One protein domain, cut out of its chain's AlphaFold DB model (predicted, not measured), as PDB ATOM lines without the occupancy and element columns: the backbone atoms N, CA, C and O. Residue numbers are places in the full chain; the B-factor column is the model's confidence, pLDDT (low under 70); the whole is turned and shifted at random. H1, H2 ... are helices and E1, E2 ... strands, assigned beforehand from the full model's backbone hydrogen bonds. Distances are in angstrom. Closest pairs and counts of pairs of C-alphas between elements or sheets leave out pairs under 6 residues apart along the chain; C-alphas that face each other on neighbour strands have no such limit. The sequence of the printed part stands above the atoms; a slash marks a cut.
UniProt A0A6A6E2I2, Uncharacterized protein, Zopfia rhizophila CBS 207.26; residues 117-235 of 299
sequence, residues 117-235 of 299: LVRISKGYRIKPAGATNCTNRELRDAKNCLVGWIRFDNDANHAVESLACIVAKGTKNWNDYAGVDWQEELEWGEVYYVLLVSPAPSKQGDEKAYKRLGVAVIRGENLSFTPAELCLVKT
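This is residues 117 to 235 of the 299 residues of an uncharacterized protein of Zopfia rhizophila CBS 207.26 (UniProt A0A6A6E2I2). One strongly twisted sheet is built round the long strand E6, which bends: E5 is the neighbour of E6 on one side and E3 its neighbour on the other side, while E4 pairs with E5, E2 with E3, and E1 with E2. The short helix H1 sits over E6, and the short last strand E7 joins the first residues of E6. The loop at Gln 183 and the turn at Gly 205 in the E5 and E6 hairpin lie at opposite ends of the longest axis. The printed part has 119 residues, under half of them in named elements: seven named strands and one named helix, H1, which comes between E4 and E5 along the chain; the class is mostly strand, and the branched sheet is mixed, with E6 and E7 parallel and its other neighbour pairs antiparallel. It is compact, with a radius of gyration of the C-alphas of 14.3 A and spans of 47 by 32 by 26 A.

E6, residues 209 to 219, is 25.8 A long from first to last C-alpha and bends by 78 degrees at residue 214. E5, residues 191 to 199, measures 24.0 A, and E4, residues 164 to 170, 18.1 A. E3, residues 146 to 152, measures 17.1 A, E2, residues 136 to 140, 13.1 A, and E1, residues 125 to 128, 10.1 A. E1 begins at C-alpha 125, (-27.370, 38.929, -40.833). H1, residues 174 to 178, measures 6.0 A. E7, residues 230 to 233, measures 9.8 A and ends at C-alpha 233, (-42.903, 19.884, -36.367).

E3 and E7 lie on one side of E6, and E5 on the other side. E5 and E6, a hairpin, are antiparallel at 156 degrees, with N 194 and O 216 at 2.8 A. E3 and E6 are antiparallel at 146 degrees, with N 151 and O 215 at 2.8 A. E6 and E7 are parallel, with N 210 and O 232 at 3.1 A. E4, an edge strand, is antiparallel to E5 at 163 degrees, with N 168 and O 193 at 2.8 A. E1, E2 and E3 form a meander, each strand the antiparallel neighbour of the one before; N 137 and O 150 are at 2.8 A, and N 127 and O 138 at 2.9 A. E1 and E4 are apart. H1 is on the sheet, over E6, at a height of 9.0 A; their closest C-alphas, of Trp 174 and Val 217, are 6.9 A apart. In H1 every O i to N i+4 pair is within hydrogen-bond range.

The C-alphas of Gln 183 and Gly 205, the two farthest apart, are 47.1 A apart. The printed part has no cut. The links E3 to E4 and H1 to E5 are long. Residues 119 to 120 pair antiparallel with residues 223 to 224. Mean pLDDT of the printed part is 82.5; 21 residues are under 70, among them residues 204 to 207 and 226 to 235.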
ATOM      1  N   LEU A 117     -33.237  18.501 -39.881       87.81
ATOM      2  CA  LEU A 117     -32.930  19.920 -39.741       87.81
ATOM      3  C   LEU A 117     -31.585  20.279 -40.348       87.81
ATOM      4  O   LEU A 117     -30.578  19.599 -40.156       87.81
ATOM      5  N   VAL A 118     -31.591  21.416 -41.026       90.50
ATOM      6  CA  VAL A 118     -30.416  22.095 -41.561       90.50
ATOM      7  C   VAL A 118     -30.311  23.451 -40.871       90.50
ATOM      8  O   VAL A 118     -31.328  24.076 -40.565       90.50
ATOM      9  N   ARG A 119     -29.096  23.914 -40.581       91.81
ATOM     10  CA  ARG A 119     -28.874  25.231 -39.968       91.81
ATOM     11  C   ARG A 119     -28.295  26.188 -40.994       91.81
ATOM     12  O   ARG A 119     -27.502  25.781 -41.837       91.81
ATOM     13  N   ILE A 120     -28.644  27.463 -40.890       91.81
ATOM     14  CA  ILE A 120     -27.926  28.514 -41.612       91.81
ATOM     15  C   ILE A 120     -26.531  28.624 -40.976       91.81
ATOM     16  O   ILE A 120     -26.421  28.622 -39.747       91.81
ATOM     17  N   SER A 121     -25.473  28.653 -41.791       89.75
ATOM     18  CA  SER A 121     -24.097  28.759 -41.288       89.75
ATOM     19  C   SER A 121     -23.905  30.061 -40.482       89.75
ATOM     20  O   SER A 121     -24.720  30.977 -40.533       89.75
ATOM     21  N   LYS A 122     -22.854  30.155 -39.662       87.38
ATOM     22  CA  LYS A 122     -22.621  31.361 -38.845       87.38
ATOM     23  C   LYS A 122     -22.142  32.533 -39.708       87.38
ATOM     24  O   LYS A 122     -21.488  32.324 -40.722       87.38
ATOM     25  N   GLY A 123     -22.384  33.758 -39.239       87.38
ATOM     26  CA  GLY A 123     -21.814  34.974 -39.835       87.38
ATOM     27  C   GLY A 123     -22.733  35.742 -40.790       87.38
ATOM     28  O   GLY A 123     -22.296  36.750 -41.341       87.38
ATOM     29  N   TYR A 124     -23.992  35.325 -40.950       92.88
ATOM     30  CA  TYR A 124     -24.989  36.080 -41.716       92.88
ATOM     31  C   TYR A 124     -25.825  36.996 -40.832       92.88
ATOM     32  O   TYR A 124     -25.916  36.825 -39.614       92.88
ATOM     33  N   ARG A 125     -26.471  37.968 -41.470       92.81
ATOM     34  CA  ARG A 125     -27.370  38.929 -40.833       92.81
ATOM     35  C   ARG A 125     -28.691  38.969 -41.583       92.81
ATOM     36  O   ARG A 125     -28.714  38.898 -42.808       92.81
ATOM     37  N   ILE A 126     -29.773  39.116 -40.827       93.31
ATOM     38  CA  ILE A 126     -31.123  39.300 -41.358       93.31
ATOM     39  C   ILE A 126     -31.410  40.799 -41.373       93.31
ATOM     40  O   ILE A 126     -31.341  41.448 -40.327       93.31
ATOM     41  N   LYS A 127     -31.716  41.353 -42.547       89.69
ATOM     42  CA  LYS A 127     -32.091  42.763 -42.708       89.69
ATOM     43  C   LYS A 127     -33.552  42.902 -43.138       89.69
ATOM     44  O   LYS A 127     -33.994  42.136 -43.993       89.69
ATOM     45  N   PRO A 128     -34.312  43.857 -42.571       85.69
ATOM     46  CA  PRO A 128     -35.611  44.259 -43.099       85.69
ATOM     47  C   PRO A 128     -35.523  44.654 -44.567       85.69
ATOM     48  O   PRO A 128     -34.613  45.379 -44.961       85.69
ATOM     49  N   ALA A 129     -36.488  44.185 -45.345       75.12
ATOM     50  CA  ALA A 129     -36.631  44.544 -46.739       75.12
ATOM     51  C   ALA A 129     -37.808  45.492 -46.913       75.12
ATOM     52  O   ALA A 129     -38.964  45.082 -46.822       75.12
ATOM     53  N   GLY A 130     -37.510  46.770 -47.125       71.38
ATOM     54  CA  GLY A 130     -38.528  47.803 -47.293       71.38
ATOM     55  C   GLY A 130     -39.028  48.400 -45.973       71.38
ATOM     56  O   GLY A 130     -38.240  48.684 -45.071       71.38
ATOM     57  N   ALA A 131     -40.334  48.668 -45.909       63.62
ATOM     58  CA  ALA A 131     -40.964  49.471 -44.861       63.62
ATOM     59  C   ALA A 131     -40.985  48.795 -43.476       63.62
ATOM     60  O   ALA A 131     -40.821  47.580 -43.325       63.62
ATOM     61  N   THR A 132     -41.236  49.604 -42.444       60.19
ATOM     62  CA  THR A 132     -41.497  49.144 -41.072       60.19
ATOM     63  C   THR A 132     -42.654  48.136 -41.052       60.19
ATOM     64  O   THR A 132     -43.698  48.406 -41.640       60.19
ATOM     65  N   ASN A 133     -42.469  47.004 -40.363       63.69
ATOM     66  CA  ASN A 133     -43.422  45.884 -40.214       63.69
ATOM     67  C   ASN A 133     -43.607  44.974 -41.444       63.69
ATOM     68  O   ASN A 133     -44.508  44.138 -41.456       63.69
ATOM     69  N   CYS A 134     -42.744  45.078 -42.457       76.94
ATOM     70  CA  CYS A 134     -42.690  44.087 -43.534       76.94
ATOM     71  C   CYS A 134     -42.318  42.702 -42.970       76.94
ATOM     72  O   CYS A 134     -41.549  42.615 -42.008       76.94
ATOM     73  N   THR A 135     -42.797  41.614 -43.568       86.62
ATOM     74  CA  THR A 135     -42.384  40.234 -43.242       86.62
ATOM     75  C   THR A 135     -41.224  39.715 -44.098       86.62
ATOM     76  O   THR A 135     -40.587  38.715 -43.750       86.62
ATOM     77  N   ASN A 136     -40.902  40.403 -45.198       89.31
ATOM     78  CA  ASN A 136     -39.767  40.071 -46.055       89.31
ATOM     79  C   ASN A 136     -38.447  40.541 -45.427       89.31
ATOM     80  O   ASN A 136     -38.347  41.614 -44.815       89.31
ATOM     81  N   ARG A 137     -37.411  39.724 -45.577       90.94
ATOM     82  CA  ARG A 137     -36.060  39.987 -45.091       90.94
ATOM     83  C   ARG A 137     -35.025  39.517 -46.099       90.94
ATOM     84  O   ARG A 137     -35.224  38.533 -46.808       90.94
ATOM     85  N   GLU A 138     -33.883  40.176 -46.071       92.38
ATOM     86  CA  GLU A 138     -32.676  39.751 -46.768       92.38
ATOM     87  C   GLU A 138     -31.779  38.997 -45.798       92.38
ATOM     88  O   GLU A 138     -31.536  39.457 -44.678       92.38
ATOM     89  N   LEU A 139     -31.250  37.864 -46.242       93.69
ATOM     90  CA  LEU A 139     -30.127  37.213 -45.594       93.69
ATOM     91  C   LEU A 139     -28.856  37.670 -46.308       93.69
ATOM     92  O   LEU A 139     -28.707  37.462 -47.514       93.69
ATOM     93  N   ARG A 140     -27.950  38.300 -45.562       93.44
ATOM     94  CA  ARG A 140     -26.705  38.857 -46.101       93.44
ATOM     95  C   ARG A 140     -25.486  38.336 -45.367       93.44
ATOM     96  O   ARG A 140     -25.545  38.084 -44.162       93.44
ATOM     97  N   ASP A 141     -24.386  38.189 -46.091       92.69
ATOM     98  CA  ASP A 141     -23.097  37.789 -45.528       92.69
ATOM     99  C   ASP A 141     -22.351  38.957 -44.849       92.69
ATOM    100  O   ASP A 141     -22.851  40.082 -44.736       92.69
ATOM    101  N   ALA A 142     -21.127  38.691 -44.385       90.88
ATOM    102  CA  ALA A 142     -20.275  39.694 -43.748       90.88
ATOM    103  C   ALA A 142     -19.851  40.839 -44.690       90.88
ATOM    104  O   ALA A 142     -19.550  41.933 -44.211       90.88
ATOM    105  N   LYS A 143     -19.840  40.602 -46.009       91.56
ATOM    106  CA  LYS A 143     -19.552  41.599 -47.051       91.56
ATOM    107  C   LYS A 143     -20.807  42.345 -47.505       91.56
ATOM    108  O   LYS A 143     -20.712  43.213 -48.368       91.56
ATOM    109  N   ASN A 144     -21.954  42.056 -46.886       91.00
ATOM    110  CA  ASN A 144     -23.264  42.592 -47.230       91.00
ATOM    111  C   ASN A 144     -23.795  42.118 -48.599       91.00
ATOM    112  O   ASN A 144     -24.725  42.732 -49.116       91.00
ATOM    113  N   CYS A 145     -23.271  41.027 -49.156       91.00
ATOM    114  CA  CYS A 145     -23.797  40.398 -50.369       91.00
ATOM    115  C   CYS A 145     -25.088  39.626 -50.054       91.00
ATOM    116  O   CYS A 145     -25.193  39.001 -48.988       91.00
ATOM    117  N   LEU A 146     -26.074  39.674 -50.956       91.56
ATOM    118  CA  LEU A 146     -27.315  38.912 -50.816       91.56
ATOM    119  C   LEU A 146     -27.054  37.408 -50.992       91.56
ATOM    120  O   LEU A 146     -26.567  36.955 -52.026       91.56
ATOM    121  N   VAL A 147     -27.414  36.616 -49.981       92.69
ATOM    122  CA  VAL A 147     -27.197  35.156 -49.972       92.69
ATOM    123  C   VAL A 147     -28.476  34.340 -49.798       92.69
ATOM    124  O   VAL A 147     -28.477  33.111 -49.933       92.69
ATOM    125  N   GLY A 148     -29.573  35.021 -49.495       92.56
ATOM    126  CA  GLY A 148     -30.902  34.447 -49.438       92.56
ATOM    127  C   GLY A 148     -31.946  35.517 -49.167       92.56
ATOM    128  O   GLY A 148     -31.632  36.637 -48.765       92.56
ATOM    129  N   TRP A 149     -33.201  35.142 -49.331       92.06
ATOM    130  CA  TRP A 149     -34.338  35.937 -48.889       92.06
ATOM    131  C   TRP A 149     -35.203  35.091 -47.972       92.06
ATOM    132  O   TRP A 149     -35.264  33.865 -48.090       92.06
ATOM    133  N   ILE A 150     -35.865  35.762 -47.046       92.75
ATOM    134  CA  ILE A 150     -36.730  35.151 -46.050       92.75
ATOM    135  C   ILE A 150     -38.063  35.887 -46.093       92.75
ATOM    136  O   ILE A 150     -38.098  37.115 -46.125       92.75
ATOM    137  N   ARG A 151     -39.160  35.140 -46.046       91.38
ATOM    138  CA  ARG A 151     -40.485  35.666 -45.742       91.38
ATOM    139  C   ARG A 151     -40.965  35.016 -44.459       91.38
ATOM    140  O   ARG A 151     -41.297  33.829 -44.442       91.38
ATOM    141  N   PHE A 152     -40.978  35.792 -43.384       91.19
ATOM    142  CA  PHE A 152     -41.556  35.334 -42.133       91.19
ATOM    143  C   PHE A 152     -43.086  35.337 -42.208       91.19
ATOM    144  O   PHE A 152     -43.704  36.080 -42.964       91.19
ATOM    145  N   ASP A 153     -43.707  34.487 -41.404       88.25
ATOM    146  CA  ASP A 153     -45.151  34.471 -41.209       88.25
ATOM    147  C   ASP A 153     -45.601  35.686 -40.362       88.25
ATOM    148  O   ASP A 153     -46.756  36.086 -40.401       88.25
ATOM    149  N   ASN A 154     -44.700  36.312 -39.601       85.38
ATOM    150  CA  ASN A 154     -44.959  37.538 -38.843       85.38
ATOM    151  C   ASN A 154     -43.741  38.475 -38.882       85.38
ATOM    152  O   ASN A 154     -42.665  38.105 -39.341       85.38
ATOM    153  N   ASP A 155     -43.911  39.703 -38.413       82.38
ATOM    154  CA  ASP A 155     -42.894  40.754 -38.400       82.38
ATOM    155  C   ASP A 155     -41.894  40.641 -37.238       82.38
ATOM    156  O   ASP A 155     -41.005  41.490 -37.114       82.38
ATOM    157  N   ALA A 156     -41.977  39.585 -36.418       83.81
ATOM    158  CA  ALA A 156     -41.059  39.388 -35.309       83.81
ATOM    159  C   ALA A 156     -39.610  39.246 -35.794       83.81
ATOM    160  O   ALA A 156     -39.295  38.630 -36.815       83.81
ATOM    161  N   ASN A 157     -38.694  39.815 -35.012       85.56
ATOM    162  CA  ASN A 157     -37.272  39.705 -35.287       85.56
ATOM    163  C   ASN A 157     -36.736  38.373 -34.766       85.56
ATOM    164  O   ASN A 157     -36.909  38.019 -33.598       85.56
ATOM    165  N   HIS A 158     -36.026  37.663 -35.636       88.12
ATOM    166  CA  HIS A 158     -35.386  36.396 -35.322       88.12
ATOM    167  C   HIS A 158     -33.886  36.493 -35.587       88.12
ATOM    168  O   HIS A 158     -33.463  37.010 -36.619       88.12
ATOM    169  N   ALA A 159     -33.082  35.978 -34.659       89.62
ATOM    170  CA  ALA A 159     -31.646  35.815 -34.864       89.62
ATOM    171  C   ALA A 159     -31.384  34.583 -35.742       89.62
ATOM    172  O   ALA A 159     -32.078  33.572 -35.592       89.62
ATOM    173  N   VAL A 160     -30.374  34.634 -36.615       89.81
ATOM    174  CA  VAL A 160     -30.024  33.528 -37.532       89.81
ATOM    175  C   VAL A 160     -29.768  32.231 -36.760       89.81
ATOM    176  O   VAL A 160     -30.220  31.160 -37.158       89.81
ATOM    177  N   GLU A 161     -29.123  32.336 -35.602       89.62
ATOM    178  CA  GLU A 161     -28.757  31.227 -34.722       89.62
ATOM    179  C   GLU A 161     -29.976  30.501 -34.136       89.62
ATOM    180  O   GLU A 161     -29.896  29.325 -33.774       89.62
ATOM    181  N   SER A 162     -31.117  31.190 -34.047       88.25
ATOM    182  CA  SER A 162     -32.369  30.609 -33.555       88.25
ATOM    183  C   SER A 162     -33.112  29.792 -34.618       88.25
ATOM    184  O   SER A 162     -34.007  29.012 -34.275       88.25
ATOM    185  N   LEU A 163     -32.734  29.938 -35.893       91.38
ATOM    186  CA  LEU A 163     -33.421  29.331 -37.025       91.38
ATOM    187  C   LEU A 163     -32.907  27.917 -37.310       91.38
ATOM    188  O   LEU A 163     -31.721  27.593 -37.172       91.38
ATOM    189  N   ALA A 164     -33.828  27.061 -37.726       91.25
ATOM    190  CA  ALA A 164     -33.549  25.801 -38.388       91.25
ATOM    191  C   ALA A 164     -34.409  25.701 -39.653       91.25
ATOM    192  O   ALA A 164     -35.432  26.374 -39.783       91.25
ATOM    193  N   CYS A 165     -33.978  24.864 -40.583       91.56
ATOM    194  CA  CYS A 165     -34.536  24.765 -41.918       91.56
ATOM    195  C   CYS A 165     -34.920  23.316 -42.216       91.56
ATOM    196  O   CYS A 165     -34.136  22.399 -41.964       91.56
ATOM    197  N   ILE A 166     -36.090  23.131 -42.818       90.38
ATOM    198  CA  ILE A 166     -36.443  21.917 -43.558       90.38
ATOM    199  C   ILE A 166     -36.310  22.265 -45.032       90.38
ATOM    200  O   ILE A 166     -36.919  23.232 -45.485       90.38
ATOM    201  N   VAL A 167     -35.484  21.523 -45.765       89.75
ATOM    202  CA  VAL A 167     -35.006  21.953 -47.082       89.75
ATOM    203  C   VAL A 167     -35.603  21.128 -48.222       89.75
ATOM    204  O   VAL A 167     -35.776  19.914 -48.114       89.75
ATOM    205  N   ALA A 168     -35.863  21.796 -49.339       89.62
ATOM    206  CA  ALA A 168     -36.134  21.207 -50.640       89.62
ATOM    207  C   ALA A 168     -35.143  21.807 -51.643       89.62
ATOM    208  O   ALA A 168     -35.041  23.029 -51.789       89.62
ATOM    209  N   LYS A 169     -34.372  20.948 -52.306       87.56
ATOM    210  CA  LYS A 169     -33.363  21.372 -53.275       87.56
ATOM    211  C   LYS A 169     -34.050  21.839 -54.552       87.56
ATOM    212  O   LYS A 169     -34.902  21.131 -55.085       87.56
ATOM    213  N   GLY A 170     -33.653  23.001 -55.055       82.56
ATOM    214  CA  GLY A 170     -34.099  23.538 -56.333       82.56
ATOM    215  C   GLY A 170     -32.936  24.148 -57.102       82.56
ATOM    216  O   GLY A 170     -31.803  24.198 -56.628       82.56
ATOM    217  N   THR A 171     -33.190  24.569 -58.337       68.81
ATOM    218  CA  THR A 171     -32.105  25.033 -59.217       68.81
ATOM    219  C   THR A 171     -32.397  26.346 -59.929       68.81
ATOM    220  O   THR A 171     -31.447  26.982 -60.373       68.81
ATOM    221  N   LYS A 172     -33.665  26.775 -60.058       68.56
ATOM    222  CA  LYS A 172     -34.059  27.981 -60.814       68.56
ATOM    223  C   LYS A 172     -35.336  28.633 -60.260       68.56
ATOM    224  O   LYS A 172     -36.027  28.028 -59.444       68.56
ATOM    225  N   ASN A 173     -35.623  29.851 -60.732       76.12
ATOM    226  CA  ASN A 173     -36.874  30.608 -60.555       76.12
ATOM    227  C   ASN A 173     -37.260  30.939 -59.106       76.12
ATOM    228  O   ASN A 173     -38.437  30.986 -58.759       76.12
ATOM    229  N   TRP A 174     -36.271  31.219 -58.257       83.00
ATOM    230  CA  TRP A 174     -36.557  31.646 -56.889       83.00
ATOM    231  C   TRP A 174     -37.345  32.962 -56.850       83.00
ATOM    232  O   TRP A 174     -38.167  33.115 -55.955       83.00
ATOM    233  N   ASN A 175     -37.149  33.862 -57.825       82.06
ATOM    234  CA  ASN A 175     -37.903  35.115 -57.972       82.06
ATOM    235  C   ASN A 175     -39.413  34.859 -58.092       82.06
ATOM    236  O   ASN A 175     -40.209  35.499 -57.406       82.06
ATOM    237  N   ASP A 176     -39.800  33.866 -58.900       84.00
ATOM    238  CA  ASP A 176     -41.197  33.457 -59.077       84.00
ATOM    239  C   ASP A 176     -41.803  32.943 -57.771       84.00
ATOM    240  O   ASP A 176     -42.986  33.141 -57.507       84.00
ATOM    241  N   TYR A 177     -41.015  32.251 -56.950       85.69
ATOM    242  CA  TYR A 177     -41.482  31.784 -55.651       85.69
ATOM    243  C   TYR A 177     -41.545  32.921 -54.631       85.69
ATOM    244  O   TYR A 177     -42.548  33.066 -53.937       85.69
ATOM    245  N   ALA A 178     -40.514  33.761 -54.578       81.12
ATOM    246  CA  ALA A 178     -40.438  34.898 -53.671       81.12
ATOM    247  C   ALA A 178     -41.578  35.888 -53.912       81.12
ATOM    248  O   ALA A 178     -42.144  36.428 -52.960       81.12
ATOM    249  N   GLY A 179     -41.936  36.114 -55.181       74.94
ATOM    250  CA  GLY A 179     -42.964  37.080 -55.554       74.94
ATOM    251  C   GLY A 179     -42.617  38.491 -55.075       74.94
ATOM    252  O   GLY A 179     -43.489  39.196 -54.572       74.94
ATOM    253  N   VAL A 180     -41.336  38.858 -55.145       71.12
ATOM    254  CA  VAL A 180     -40.783  40.150 -54.713       71.12
ATOM    255  C   VAL A 180     -39.777  40.631 -55.745       71.12
ATOM    256  O   VAL A 180     -38.988  39.842 -56.263       71.12
ATOM    257  N   ASP A 181     -39.836  41.928 -56.030       68.62
ATOM    258  CA  ASP A 181     -38.962  42.616 -56.975       68.62
ATOM    259  C   ASP A 181     -37.767  43.201 -56.208       68.62
ATOM    260  O   ASP A 181     -37.837  44.296 -55.644       68.62
ATOM    261  N   TRP A 182     -36.701  42.408 -56.077       71.94
ATOM    262  CA  TRP A 182     -35.449  42.864 -55.477       71.94
ATOM    263  C   TRP A 182     -34.536  43.427 -56.556       71.94
ATOM    264  O   TRP A 182     -34.385  42.837 -57.619       71.94
ATOM    265  N   GLN A 183     -33.851  44.526 -56.244       72.50
ATOM    266  CA  GLN A 183     -32.853  45.102 -57.150       72.50
ATOM    267  C   GLN A 183     -31.593  44.231 -57.285       72.50
ATOM    268  O   GLN A 183     -30.868  44.348 -58.269       72.50
ATOM    269  N   GLU A 184     -31.314  43.390 -56.288       82.25
ATOM    270  CA  GLU A 184     -30.151  42.506 -56.234       82.25
ATOM    271  C   GLU A 184     -30.612  41.050 -56.355       82.25
ATOM    272  O   GLU A 184     -31.510  40.615 -55.632       82.25
ATOM    273  N   GLU A 185     -29.993  40.291 -57.261       83.94
ATOM    274  CA  GLU A 185     -30.278  38.868 -57.434       83.94
ATOM    275  C   GLU A 185     -29.310  37.991 -56.632       83.94
ATOM    276  O   GLU A 185     -28.157  38.349 -56.397       83.94
ATOM    277  N   LEU A 186     -29.763  36.792 -56.251       85.69
ATOM    278  CA  LEU A 186     -28.877  35.756 -55.735       85.69
ATOM    279  C   LEU A 186     -27.897  35.322 -56.823       85.69
ATOM    280  O   LEU A 186     -28.304  34.994 -57.940       85.69
ATOM    281  N   GLU A 187     -26.618  35.241 -56.463       82.62
ATOM    282  CA  GLU A 187     -25.594  34.682 -57.340       82.62
ATOM    283  C   GLU A 187     -25.977  33.278 -57.830       82.62
ATOM    284  O   GLU A 187     -26.551  32.461 -57.099       82.62
ATOM    285  N   TRP A 188     -25.598  32.987 -59.075       79.81
ATOM    286  CA  TRP A 188     -25.855  31.703 -59.716       79.81
ATOM    287  C   TRP A 188     -25.314  30.530 -58.893       79.81
ATOM    288  O   TRP A 188     -24.198  30.562 -58.372       79.81
ATOM    289  N   GLY A 189     -26.099  29.458 -58.813       83.12
ATOM    290  CA  GLY A 189     -25.705  28.247 -58.109       83.12
ATOM    291  C   GLY A 189     -26.885  27.445 -57.587       83.12
ATOM    292  O   GLY A 189     -28.037  27.647 -57.970       83.12
ATOM    293  N   GLU A 190     -26.572  26.504 -56.704       87.44
ATOM    294  CA  GLU A 190     -27.566  25.677 -56.035       87.44
ATOM    295  C   GLU A 190     -28.319  26.479 -54.972       87.44
ATOM    296  O   GLU A 190     -27.712  27.113 -54.104       87.44
ATOM    297  N   VAL A 191     -29.650  26.416 -55.019       90.38
ATOM    298  CA  VAL A 191     -30.527  27.088 -54.063       90.38
ATOM    299  C   VAL A 191     -31.438  26.085 -53.376       90.38
ATOM    300  O   VAL A 191     -31.872  25.086 -53.952       90.38
ATOM    301  N   TYR A 192     -31.755  26.367 -52.124       92.06
ATOM    302  CA  TYR A 192     -32.674  25.565 -51.339       92.06
ATOM    303  C   TYR A 192     -33.877  26.399 -50.964       92.06
ATOM    304  O   TYR A 192     -33.739  27.486 -50.409       92.06
ATOM    305  N   TYR A 193     -35.045  25.841 -51.239       92.38
ATOM    306  CA  TYR A 193     -36.328  26.327 -50.773       92.38
ATOM    307  C   TYR A 193     -36.550  25.728 -49.396       92.38
ATOM    308  O   TYR A 193     -36.500  24.506 -49.239       92.38
ATOM    309  N   VAL A 194     -36.725  26.566 -48.384       92.19
ATOM    310  CA  VAL A 194     -36.720  26.104 -47.000       92.19
ATOM    311  C   VAL A 194     -37.966  26.549 -46.257       92.19
ATOM    312  O   VAL A 194     -38.396  27.696 -46.358       92.19
ATOM    313  N   LEU A 195     -38.520  25.633 -45.469       92.62
ATOM    314  CA  LEU A 195     -39.443  25.955 -44.391       92.62
ATOM    315  C   LEU A 195     -38.606  26.331 -43.165       92.62
ATOM    316  O   LEU A 195     -37.837  25.507 -42.657       92.62
ATOM    317  N   LEU A 196     -38.755  27.568 -42.697       93.00
ATOM    318  CA  LEU A 196     -38.090  28.054 -41.497       93.00
ATOM    319  C   LEU A 196     -38.860  27.619 -40.261       93.00
ATOM    320  O   LEU A 196     -40.080  27.788 -40.164       93.00
ATOM    321  N   VAL A 197     -38.127  27.094 -39.289       91.31
ATOM    322  CA  VAL A 197     -38.668  26.642 -38.015       91.31
ATOM    323  C   VAL A 197     -37.787  27.091 -36.850       91.31
ATOM    324  O   VAL A 197     -36.595  27.354 -37.009       91.31
ATOM    325  N   SER A 198     -38.363  27.161 -35.655       87.69
ATOM    326  CA  SER A 198     -37.625  27.382 -34.402       87.69
ATOM    327  C   SER A 198     -38.067  26.395 -33.326       87.69
ATOM    328  O   SER A 198     -39.202  25.913 -33.383       87.69
ATOM    329  N   PRO A 199     -37.203  26.076 -32.347       84.50
ATOM    330  CA  PRO A 199     -37.581  25.214 -31.234       84.50
ATOM    331  C   PRO A 199     -38.808  25.759 -30.493       84.50
ATOM    332  O   PRO A 199     -38.886  26.947 -30.173       84.50
ATOM    333  N   ALA A 200     -39.763  24.880 -30.212       80.75
ATOM    334  CA  ALA A 200     -40.884  25.167 -29.335       80.75
ATOM    335  C   ALA A 200     -40.503  24.861 -27.873       80.75
ATOM    336  O   ALA A 200     -39.692  23.959 -27.625       80.75
ATOM    337  N   PRO A 201     -41.091  25.569 -26.891       74.94
ATOM    338  CA  PRO A 201     -40.933  25.218 -25.484       74.94
ATOM    339  C   PRO A 201     -41.350  23.759 -25.255       74.94
ATOM    340  O   PRO A 201     -42.424  23.346 -25.690       74.94
ATOM    341  N   SER A 202     -40.504  22.975 -24.592       69.69
ATOM    342  CA  SER A 202     -40.769  21.569 -24.262       69.69
ATOM    343  C   SER A 202     -40.212  21.237 -22.881       69.69
ATOM    344  O   SER A 202     -39.265  21.884 -22.421       69.69
ATOM    345  N   LYS A 203     -40.829  20.271 -22.187       71.62
ATOM    346  CA  LYS A 203     -40.321  19.803 -20.894       71.62
ATOM    347  C   LYS A 203     -39.142  18.863 -21.121       71.62
ATOM    348  O   LYS A 203     -38.995  18.248 -22.177       71.62
ATOM    349  N   GLN A 204     -38.288  18.745 -20.112       62.38
ATOM    350  CA  GLN A 204     -37.151  17.836 -20.156       62.38
ATOM    351  C   GLN A 204     -37.641  16.388 -20.322       62.38
ATOM    352  O   GLN A 204     -38.419  15.906 -19.504       62.38
ATOM    353  N   GLY A 205     -37.196  15.716 -21.389       63.97
ATOM    354  CA  GLY A 205     -37.615  14.353 -21.745       63.97
ATOM    355  C   GLY A 205     -38.654  14.269 -22.871       63.97
ATOM    356  O   GLY A 205     -38.825  13.191 -23.436       63.97
ATOM    357  N   ASP A 206     -39.288  15.381 -23.255       68.94
ATOM    358  CA  ASP A 206     -40.160  15.419 -24.431       68.94
ATOM    359  C   ASP A 206     -39.338  15.402 -25.726       68.94
ATOM    360  O   ASP A 206     -38.245  15.972 -25.814       68.94
ATOM    361  N   GLU A 207     -39.887  14.800 -26.786       69.00
ATOM    362  CA  GLU A 207     -39.291  14.942 -28.117       69.00
ATOM    363  C   GLU A 207     -39.274  16.427 -28.513       69.00
ATOM    364  O   GLU A 207     -40.318  17.094 -28.461       69.00
ATOM    365  N   LYS A 208     -38.112  16.916 -28.973       75.25
ATOM    366  CA  LYS A 208     -37.937  18.297 -29.440       75.25
ATOM    367  C   LYS A 208     -38.967  18.627 -30.521       75.25
ATOM    368  O   LYS A 208     -38.998  18.004 -31.585       75.25
ATOM    369  N   ALA A 209     -39.793  19.626 -30.238       79.75
ATOM    370  CA  ALA A 209     -40.806  20.133 -31.147       79.75
ATOM    371  C   ALA A 209     -40.362  21.458 -31.764       79.75
ATOM    372  O   ALA A 209     -39.643  22.231 -31.131       79.75
ATOM    373  N   TYR A 210     -40.817  21.733 -32.981       84.25
ATOM    374  CA  TYR A 210     -40.504  22.972 -33.682       84.25
ATOM    375  C   TYR A 210     -41.773  23.657 -34.183       84.25
ATOM    376  O   TYR A 210     -42.720  22.993 -34.608       84.25
ATOM    377  N   LYS A 211     -41.776  24.991 -34.133       83.94
ATOM    378  CA  LYS A 211     -42.817  25.846 -34.710       83.94
ATOM    379  C   LYS A 211     -42.350  26.412 -36.042       83.94
ATOM    380  O   LYS A 211     -41.183  26.780 -36.180       83.94
ATOM    381  N   ARG A 212     -43.273  26.512 -36.995       89.00
ATOM    382  CA  ARG A 212     -43.061  27.217 -38.258       89.00
ATOM    383  C   ARG A 212     -42.868  28.716 -38.002       89.00
ATOM    384  O   ARG A 212     -43.514  29.279 -37.120       89.00
ATOM    385  N   LEU A 213     -41.958  29.324 -38.756       90.06
ATOM    386  CA  LEU A 213     -41.694  30.763 -38.754       90.06
ATOM    387  C   LEU A 213     -41.917  31.420 -40.118       90.06
ATOM    388  O   LEU A 213     -42.036  32.637 -40.166       90.06
ATOM    389  N   GLY A 214     -41.929  30.655 -41.208       91.56
ATOM    390  CA  GLY A 214     -42.086  31.176 -42.562       91.56
ATOM    391  C   GLY A 214     -41.313  30.347 -43.575       91.56
ATOM    392  O   GLY A 214     -41.012  29.176 -43.331       91.56
ATOM    393  N   VAL A 215     -40.966  30.960 -44.700       93.44
ATOM    394  CA  VAL A 215     -40.233  30.323 -45.800       93.44
ATOM    395  C   VAL A 215     -39.027  31.157 -46.208       93.44
ATOM    396  O   VAL A 215     -38.937  32.343 -45.891       93.44
ATOM    397  N   ALA A 216     -38.079  30.545 -46.902       93.44
ATOM    398  CA  ALA A 216     -36.930  31.245 -47.452       93.44
ATOM    399  C   ALA A 216     -36.370  30.529 -48.680       93.44
ATOM    400  O   ALA A 216     -36.616  29.336 -48.882       93.44
ATOM    401  N   VAL A 217     -35.565  31.244 -49.464       93.31
ATOM    402  CA  VAL A 217     -34.621  30.620 -50.394       93.31
ATOM    403  C   VAL A 217     -33.221  31.058 -50.030       93.31
ATOM    404  O   VAL A 217     -32.950  32.246 -49.853       93.31
ATOM    405  N   ILE A 218     -32.334  30.079 -49.892       93.56
ATOM    406  CA  ILE A 218     -30.970  30.274 -49.406       93.56
ATOM    407  C   ILE A 218     -30.022  29.523 -50.339       93.56
ATOM    408  O   ILE A 218     -30.308  28.387 -50.731       93.56
ATOM    409  N   ARG A 219     -28.890  30.134 -50.702       92.50
ATOM    410  CA  ARG A 219     -27.859  29.429 -51.480       92.50
ATOM    411  C   ARG A 219     -27.273  28.272 -50.664       92.50
ATOM    412  O   ARG A 219     -27.033  28.409 -49.464       92.50
ATOM    413  N   GLY A 220     -27.024  27.140 -51.318       88.81
ATOM    414  CA  GLY A 220     -26.629  25.889 -50.659       88.81
ATOM    415  C   GLY A 220     -25.346  25.974 -49.834       88.81
ATOM    416  O   GLY A 220     -25.281  25.403 -48.752       88.81
ATOM    417  N   GLU A 221     -24.361  26.749 -50.291       88.88
ATOM    418  CA  GLU A 221     -23.093  26.986 -49.579       88.88
ATOM    419  C   GLU A 221     -23.265  27.666 -48.209       88.88
ATOM    420  O   GLU A 221     -22.404  27.547 -47.338       88.88
ATOM    421  N   ASN A 222     -24.401  28.333 -47.994       90.62
ATOM    422  CA  ASN A 222     -24.714  29.042 -46.753       90.62
ATOM    423  C   ASN A 222     -25.506  28.179 -45.760       90.62
ATOM    424  O   ASN A 222     -25.893  28.648 -44.685       90.62
ATOM    425  N   LEU A 223     -25.746  26.911 -46.105       90.62
ATOM    426  CA  LEU A 223     -26.408  25.930 -45.261       90.62
ATOM    427  C   LEU A 223     -25.397  24.925 -44.705       90.62
ATOM    428  O   LEU A 223     -24.539  24.397 -45.408       90.62
ATOM    429  N   SER A 224     -25.541  24.621 -43.420       88.81
ATOM    430  CA  SER A 224     -24.753  23.617 -42.716       88.81
ATOM    431  C   SER A 224     -25.590  22.359 -42.491       88.81
ATOM    432  O   SER A 224     -26.576  22.340 -41.748       88.81
ATOM    433  N   PHE A 225     -25.183  21.289 -43.169       81.00
ATOM    434  CA  PHE A 225     -25.801  19.973 -43.082       81.00
ATOM    435  C   PHE A 225     -25.088  19.160 -42.003       81.00
ATOM    436  O   PHE A 225     -24.138  18.431 -42.280       81.00
ATOM    437  N   THR A 226     -25.517  19.302 -40.753       65.12
ATOM    438  CA  THR A 226     -25.047  18.427 -39.672       65.12
ATOM    439  C   THR A 226     -25.692  17.035 -39.782       65.12
ATOM    440  O   THR A 226     -26.756  16.899 -40.401       65.12
ATOM    441  N   PRO A 227     -25.086  15.979 -39.199       55.91
ATOM    442  CA  PRO A 227     -25.700  14.653 -39.129       55.91
ATOM    443  C   PRO A 227     -27.102  14.719 -38.506       55.91
ATOM    444  O   PRO A 227     -27.353  15.543 -37.630       55.91
ATOM    445  N   ALA A 228     -28.010  13.883 -39.013       52.69
ATOM    446  CA  ALA A 228     -29.459  14.039 -38.930       52.69
ATOM    447  C   ALA A 228     -30.021  14.233 -37.505       52.69
ATOM    448  O   ALA A 228     -30.365  13.272 -36.821       52.69
ATOM    449  N   GLU A 229     -30.225  15.486 -37.091       54.81
ATOM    450  CA  GLU A 229     -31.248  15.792 -36.091       54.81
ATOM    451  C   GLU A 229     -32.612  15.675 -36.788       54.81
ATOM    452  O   GLU A 229     -32.994  16.528 -37.596       54.81
ATOM    453  N   LEU A 230     -33.326  14.580 -36.513       56.84
ATOM    454  CA  LEU A 230     -34.730  14.436 -36.887       56.84
ATOM    455  C   LEU A 230     -35.566  15.367 -36.009       56.84
ATOM    456  O   LEU A 230     -35.512  15.320 -34.780       56.84
ATOM    457  N   CYS A 231     -36.344  16.220 -36.656       58.75
ATOM    458  CA  CYS A 231     -37.251  17.152 -36.019       58.75
ATOM    459  C   CYS A 231     -38.691  16.715 -36.215       58.75
ATOM    460  O   CYS A 231     -39.088  16.268 -37.291       58.75
ATOM    461  N   LEU A 232     -39.473  16.947 -35.165       55.53
ATOM    462  CA  LEU A 232     -40.916  16.878 -35.193       55.53
ATOM    463  C   LEU A 232     -41.492  18.285 -35.212       55.53
ATOM    464  O   LEU A 232     -41.472  18.996 -34.204       55.53
ATOM    465  N   VAL A 233     -42.061  18.686 -36.344       57.00
ATOM    466  CA  VAL A 233     -42.903  19.884 -36.367       57.00
ATOM    467  C   VAL A 233     -44.264  19.473 -35.797       57.00
ATOM    468  O   VAL A 233     -45.055  18.807 -36.470       57.00
ATOM    469  N   LYS A 234     -44.488  19.770 -34.509       54.91
ATOM    470  CA  LYS A 234     -45.679  19.331 -33.762       54.91
ATOM    471  C   LYS A 234     -46.805  20.364 -33.803       54.91
ATOM    472  O   LYS A 234     -46.600  21.566 -33.947       54.91
ATOM    473  N   THR A 235     -48.011  19.844 -33.616       45.06
ATOM    474  CA  THR A 235     -49.225  20.549 -33.189       45.06
ATOM    475  C   THR A 235     -49.104  20.987 -31.725       45.06
ATOM    476  O   THR A 235     -48.516  20.269 -30.917       45.06
TER     477      THR A 235